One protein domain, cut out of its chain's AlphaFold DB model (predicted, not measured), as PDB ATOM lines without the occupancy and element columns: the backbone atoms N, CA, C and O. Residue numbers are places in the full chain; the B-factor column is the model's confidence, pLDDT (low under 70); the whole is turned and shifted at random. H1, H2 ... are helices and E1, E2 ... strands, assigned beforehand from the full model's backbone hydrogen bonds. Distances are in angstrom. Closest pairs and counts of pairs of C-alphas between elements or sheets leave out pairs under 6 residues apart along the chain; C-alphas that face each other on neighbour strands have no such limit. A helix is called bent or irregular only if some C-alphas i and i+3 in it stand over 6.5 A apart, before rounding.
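What this domain is: This is residues 435 to 481 of the 659 residues of an uncharacterized protein of Calocera viscosa (strain TUFC12733) (UniProt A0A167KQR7). A small head with one long helix sticking out of it like a handle: the head is a short two-strand hairpin, E1 and E2, with a loop of residues 435 to 445 before it, and H1 begins directly after E2 and leaves the head from residue 462 on. The printed part has 47 residues with two named strands and one named helix, in the order E1, E2, H1, and the two strands form an antiparallel sheet of order E1 - E2. The class is mostly helix, with 24 residues in H1 and 6 in the strands. The whole is only just loose, close to extended, with a radius of gyration of the C-alphas of 14.2 A, and it spans 44 by 21 by 14 A, the helix making the length.

How they stand to each other: Residues 435 to 445 come first and hold no named element. Strand E1, residues 446 to 448, and strand E2, residues 455 to 457, are antiparallel neighbours and form a hairpin, with an angle of 141 degrees between their directions. N 447 and O 456 are within hydrogen-bond range at 2.9 A, and N 456 and O 447 at 3.1 A. The C-alphas of Trp 446 and Cys 457 face each other at 4.7 A, as do those of Arg 448 and Asp 455, also at 4.7 A. Helix H1, residues 458 to 481, follows E2 by a tight link. E1 and H1 have 3 pairs of C-alphas within 8 A, the closest being those of Trp 446 and His 458, 5.6 A apart, while their centres are 20.9 A apart. Residues 462 to 481 of H1 stand free. In H1 every O i to N i+4 pair is within hydrogen-bond range.

Where its parts are: E1 begins at C-alpha 446, at (26.286, 25.265, -6.123), and is 6.7 A long from first to last C-alpha. E2 runs from Asp 455 to Cys 457, 6.9 A. H1 begins at C-alpha 458, at (24.170, 28.521, -2.114), and ends at C-alpha 481, at (11.213, 60.241, 5.571), 35.1 A from first to last C-alpha; it is not bent.

The domain as a whole: The two C-alphas farthest apart are those of Gly 442 and Ala 481, at 44.2 A, and the first and last printed C-alphas, of Cys 435 and Ala 481, are 39.5 A apart. The printed part has no cut. The link from E1 to E2 is short, with 6 residues, and no link between named elements is long. The mean pLDDT of the printed part is 77.2; this predicted model is under 70 at residues 442 to 444, 450, 452 and 475 to 481.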
ATOM      1  N   CYS A 435      34.656  28.011  -3.098       85.81
ATOM      2  CA  CYS A 435      33.746  29.074  -3.500       85.81
ATOM      3  C   CYS A 435      34.484  30.412  -3.635       85.81
ATOM      4  O   CYS A 435      35.032  30.925  -2.665       85.81
ATOM      5  N   ILE A 436      34.404  31.027  -4.819       83.75
ATOM      6  CA  ILE A 436      35.099  32.281  -5.162       83.75
ATOM      7  C   ILE A 436      34.738  33.447  -4.212       83.75
ATOM      8  O   ILE A 436      35.493  34.409  -4.114       83.75
ATOM      9  N   VAL A 437      33.606  33.369  -3.500       83.56
ATOM     10  CA  VAL A 437      33.111  34.422  -2.590       83.56
ATOM     11  C   VAL A 437      33.494  34.189  -1.118       83.56
ATOM     12  O   VAL A 437      33.591  35.158  -0.372       83.56
ATOM     13  N   CYS A 438      33.716  32.945  -0.674       88.81
ATOM     14  CA  CYS A 438      33.977  32.636   0.746       88.81
ATOM     15  C   CYS A 438      35.105  31.628   1.018       88.81
ATOM     16  O   CYS A 438      35.314  31.254   2.167       88.81
ATOM     17  N   GLY A 439      35.812  31.152  -0.008       84.81
ATOM     18  CA  GLY A 439      36.926  30.206   0.111       84.81
ATOM     19  C   GLY A 439      36.547  28.774   0.513       84.81
ATOM     20  O   GLY A 439      37.406  27.903   0.489       84.81
ATOM     21  N   LEU A 440      35.285  28.501   0.861       84.69
ATOM     22  CA  LEU A 440      34.876  27.196   1.381       84.69
ATOM     23  C   LEU A 440      34.803  26.124   0.281       84.69
ATOM     24  O   LEU A 440      33.959  26.192  -0.619       84.69
ATOM     25  N   ASP A 441      35.646  25.101   0.410       70.06
ATOM     26  CA  ASP A 441      35.493  23.790  -0.223       70.06
ATOM     27  C   ASP A 441      34.516  22.937   0.604       70.06
ATOM     28  O   ASP A 441      34.847  22.498   1.703       70.06
ATOM     29  N   GLY A 442      33.304  22.684   0.093       59.44
ATOM     30  CA  GLY A 442      32.390  21.715   0.724       59.44
ATOM     31  C   GLY A 442      30.885  21.942   0.563       59.44
ATOM     32  O   GLY A 442      30.109  21.040   0.873       59.44
ATOM     33  N   SER A 443      30.423  23.095   0.064       63.84
ATOM     34  CA  SER A 443      28.980  23.325  -0.100       63.84
ATOM     35  C   SER A 443      28.362  22.344  -1.105       63.84
ATOM     36  O   SER A 443      28.703  22.365  -2.288       63.84
ATOM     37  N   THR A 444      27.410  21.520  -0.664       59.91
ATOM     38  CA  THR A 444      26.760  20.492  -1.504       59.91
ATOM     39  C   THR A 444      25.870  21.071  -2.608       59.91
ATOM     40  O   THR A 444      25.600  20.396  -3.600       59.91
ATOM     41  N   LYS A 445      25.439  22.333  -2.472       79.38
ATOM     42  CA  LYS A 445      24.639  23.065  -3.462       79.38
ATOM     43  C   LYS A 445      25.423  24.255  -4.021       79.38
ATOM     44  O   LYS A 445      25.776  25.188  -3.300       79.38
ATOM     45  N   TRP A 446      25.644  24.217  -5.331       83.19
ATOM     46  CA  TRP A 446      26.286  25.265  -6.123       83.19
ATOM     47  C   TRP A 446      25.263  25.908  -7.049       83.19
ATOM     48  O   TRP A 446      24.522  25.193  -7.727       83.19
ATOM     49  N   LYS A 447      25.259  27.239  -7.126       80.44
ATOM     50  CA  LYS A 447      24.455  27.983  -8.095       80.44
ATOM     51  C   LYS A 447      25.395  28.783  -8.990       80.44
ATOM     52  O   LYS A 447      26.266  29.510  -8.513       80.44
ATOM     53  N   ARG A 448      25.243  28.621 -10.303       78.88
ATOM     54  CA  ARG A 448      25.930  29.481 -11.266       78.88
ATOM     55  C   ARG A 448      25.218  30.826 -11.267       78.88
ATOM     56  O   ARG A 448      23.994  30.852 -11.369       78.88
ATOM     57  N   GLN A 449      25.966  31.913 -11.144       76.12
ATOM     58  CA  GLN A 449      25.397  33.247 -11.290       76.12
ATOM     59  C   GLN A 449      25.035  33.467 -12.763       76.12
ATOM     60  O   GLN A 449      25.858  33.223 -13.647       76.12
ATOM     61  N   GLU A 450      23.811  33.906 -13.040       64.75
ATOM     62  CA  GLU A 450      23.408  34.243 -14.406       64.75
ATOM     63  C   GLU A 450      24.232  35.441 -14.911       64.75
ATOM     64  O   GLU A 450      24.717  36.263 -14.133       64.75
ATOM     65  N   GLY A 451      24.532  35.456 -16.210       73.19
ATOM     66  CA  GLY A 451      25.490  36.391 -16.811       73.19
ATOM     67  C   GLY A 451      26.980  36.080 -16.576       73.19
ATOM     68  O   GLY A 451      27.794  36.458 -17.418       73.19
ATOM     69  N   THR A 452      27.388  35.353 -15.520       69.69
ATOM     70  CA  THR A 452      28.825  35.141 -15.223       69.69
ATOM     71  C   THR A 452      29.306  33.689 -15.336       69.69
ATOM     72  O   THR A 452      28.583  32.702 -15.183       69.69
ATOM     73  N   LYS A 453      30.604  33.525 -15.628       76.25
ATOM     74  CA  LYS A 453      31.255  32.204 -15.695       76.25
ATOM     75  C   LYS A 453      31.626  31.645 -14.308       76.25
ATOM     76  O   LYS A 453      32.205  30.562 -14.268       76.25
ATOM     77  N   LYS A 454      31.308  32.346 -13.210       78.75
ATOM     78  CA  LYS A 454      31.705  32.001 -11.835       78.75
ATOM     79  C   LYS A 454      30.665  31.093 -11.163       78.75
ATOM     80  O   LYS A 454      29.461  31.305 -11.295       78.75
ATOM     81  N   ASP A 455      31.147  30.105 -10.414       79.81
ATOM     82  CA  ASP A 455      30.320  29.269  -9.541       79.81
ATOM     83  C   ASP A 455      30.330  29.839  -8.115       79.81
ATOM     84  O   ASP A 455      31.391  30.161  -7.570       79.81
ATOM     85  N   ILE A 456      29.150  29.960  -7.502       84.94
ATOM     86  CA  ILE A 456      28.964  30.496  -6.148       84.94
ATOM     87  C   ILE A 456      28.234  29.438  -5.301       84.94
ATOM     88  O   ILE A 456      27.382  28.697  -5.801       84.94
ATOM     89  N   CYS A 457      28.583  29.318  -4.019       92.00
ATOM     90  CA  CYS A 457      27.884  28.420  -3.103       92.00
ATOM     91  C   CYS A 457      26.505  28.987  -2.733       92.00
ATOM     92  O   CYS A 457      26.304  30.205  -2.732       92.00
ATOM     93  N   HIS A 458      25.554  28.114  -2.393       87.19
ATOM     94  CA  HIS A 458      24.170  28.521  -2.114       87.19
ATOM     95  C   HIS A 458      24.066  29.635  -1.053       87.19
ATOM     96  O   HIS A 458      23.444  30.662  -1.305       87.19
ATOM     97  N   GLY A 459      24.786  29.501   0.069       88.06
ATOM     98  CA  GLY A 459      24.752  30.485   1.158       88.06
ATOM     99  C   GLY A 459      25.330  31.861   0.796       88.06
ATOM    100  O   GLY A 459      24.865  32.872   1.317       88.06
ATOM    101  N   CYS A 460      26.297  31.944  -0.126       91.25
ATOM    102  CA  CYS A 460      26.763  33.236  -0.649       91.25
ATOM    103  C   CYS A 460      25.775  33.848  -1.650       91.25
ATOM    104  O   CYS A 460      25.667  35.069  -1.710       91.25
ATOM    105  N   PHE A 461      25.043  33.024  -2.403       89.12
ATOM    106  CA  PHE A 461      23.980  33.492  -3.293       89.12
ATOM    107  C   PHE A 461      22.779  34.043  -2.500       89.12
ATOM    108  O   PHE A 461      22.312  35.142  -2.783       89.12
ATOM    109  N   GLU A 462      22.329  33.343  -1.455       87.62
ATOM    110  CA  GLU A 462      21.248  33.812  -0.569       87.62
ATOM    111  C   GLU A 462      21.649  35.065   0.220       87.62
ATOM    112  O   GLU A 462      20.869  36.012   0.322       87.62
ATOM    113  N   ARG A 463      22.896  35.131   0.713       87.69
ATOM    114  CA  ARG A 463      23.420  36.330   1.388       87.69
ATOM    115  C   ARG A 463      23.543  37.537   0.446       87.69
ATOM    116  O   ARG A 463      23.427  38.663   0.922       87.69
ATOM    117  N   ALA A 464      23.751  37.326  -0.856       85.94
ATOM    118  CA  ALA A 464      23.703  38.402  -1.846       85.94
ATOM    119  C   ALA A 464      22.265  38.911  -2.040       85.94
ATOM    120  O   ALA A 464      22.019  40.091  -1.808       85.94
ATOM    121  N   LEU A 465      21.308  38.019  -2.335       85.12
ATOM    122  CA  LEU A 465      19.897  38.397  -2.514       85.12
ATOM    123  C   LEU A 465      19.319  39.132  -1.297       85.12
ATOM    124  O   LEU A 465      18.670  40.162  -1.456       85.12
ATOM    125  N   ASN A 466      19.597  38.654  -0.081       86.19
ATOM    126  CA  ASN A 466      19.138  39.331   1.133       86.19
ATOM    127  C   ASN A 466      19.798  40.706   1.319       86.19
ATOM    128  O   ASN A 466      19.151  41.616   1.827       86.19
ATOM    129  N   ARG A 467      21.056  40.896   0.892       87.25
ATOM    130  CA  ARG A 467      21.718  42.209   0.961       87.25
ATOM    131  C   ARG A 467      21.105  43.204  -0.018       87.25
ATOM    132  O   ARG A 467      20.985  44.374   0.330       87.25
ATOM    133  N   ASP A 468      20.746  42.764  -1.218       82.50
ATOM    134  CA  ASP A 468      20.141  43.646  -2.216       82.50
ATOM    135  C   ASP A 468      18.692  44.000  -1.838       82.50
ATOM    136  O   ASP A 468      18.340  45.177  -1.873       82.50
ATOM    137  N   ARG A 469      17.921  43.041  -1.303       81.62
ATOM    138  CA  ARG A 469      16.583  43.294  -0.737       81.62
ATOM    139  C   ARG A 469      16.592  44.264   0.455       81.62
ATOM    140  O   ARG A 469      15.669  45.052   0.597       81.62
ATOM    141  N   VAL A 470      17.633  44.238   1.297       81.38
ATOM    142  CA  VAL A 470      17.778  45.209   2.401       81.38
ATOM    143  C   VAL A 470      18.025  46.631   1.880       81.38
ATOM    144  O   VAL A 470      17.444  47.571   2.414       81.38
ATOM    145  N   LYS A 471      18.826  46.811   0.818       77.06
ATOM    146  CA  LYS A 471      19.010  48.141   0.197       77.06
ATOM    147  C   LYS A 471      17.699  48.688  -0.366       77.06
ATOM    148  O   LYS A 471      17.440  49.876  -0.235       77.06
ATOM    149  N   GLU A 472      16.915  47.818  -1.001       71.56
ATOM    150  CA  GLU A 472      15.611  48.149  -1.583       71.56
ATOM    151  C   GLU A 472      14.650  48.672  -0.503       71.56
ATOM    152  O   GLU A 472      14.047  49.725  -0.687       71.56
ATOM    153  N   THR A 473      14.605  48.028   0.673       70.94
ATOM    154  CA  THR A 473      13.824  48.534   1.814       70.94
ATOM    155  C   THR A 473      14.361  49.848   2.390       70.94
ATOM    156  O   THR A 473      13.566  50.741   2.650       70.94
ATOM    157  N   THR A 474      15.682  50.021   2.546       71.12
ATOM    158  CA  THR A 474      16.234  51.273   3.109       71.12
ATOM    159  C   THR A 474      16.002  52.473   2.186       71.12
ATOM    160  O   THR A 474      15.618  53.536   2.658       71.12
ATOM    161  N   ALA A 475      16.146  52.299   0.867       67.00
ATOM    162  CA  ALA A 475      15.847  53.360  -0.098       67.00
ATOM    163  C   ALA A 475      14.370  53.802  -0.040       67.00
ATOM    164  O   ALA A 475      14.072  54.990  -0.138       67.00
ATOM    165  N   GLN A 476      13.449  52.857   0.178       63.75
ATOM    166  CA  GLN A 476      12.022  53.145   0.329       63.75
ATOM    167  C   GLN A 476      11.698  53.894   1.641       63.75
ATOM    168  O   GLN A 476      10.758  54.695   1.682       63.75
ATOM    169  N   GLU A 477      12.470  53.671   2.709       66.75
ATOM    170  CA  GLU A 477      12.335  54.399   3.977       66.75
ATOM    171  C   GLU A 477      12.849  55.849   3.866       66.75
ATOM    172  O   GLU A 477      12.152  56.765   4.309       66.75
ATOM    173  N   ASP A 478      13.985  56.086   3.197       61.47
ATOM    174  CA  ASP A 478      14.546  57.434   2.975       61.47
ATOM    175  C   ASP A 478      13.626  58.334   2.114       61.47
ATOM    176  O   ASP A 478      13.402  59.507   2.447       61.47
ATOM    177  N   ASP A 479      13.017  57.785   1.054       57.28
ATOM    178  CA  ASP A 479      12.002  58.480   0.236       57.28
ATOM    179  C   ASP A 479      10.737  58.830   1.044       57.28
ATOM    180  O   ASP A 479      10.071  59.839   0.787       57.28
ATOM    181  N   THR A 480      10.401  58.014   2.050       60.88
ATOM    182  CA  THR A 480       9.241  58.247   2.924       60.88
ATOM    183  C   THR A 480       9.553  59.300   3.994       60.88
ATOM    184  O   THR A 480       8.738  60.193   4.239       60.88
ATOM    185  N   ALA A 481      10.749  59.259   4.590       55.47
ATOM    186  CA  ALA A 481      11.213  60.241   5.571       55.47
ATOM    187  C   ALA A 481      11.330  61.654   4.970       55.47
ATOM    188  O   ALA A 481      10.920  62.638   5.593       55.47
TER     189      ALA A 481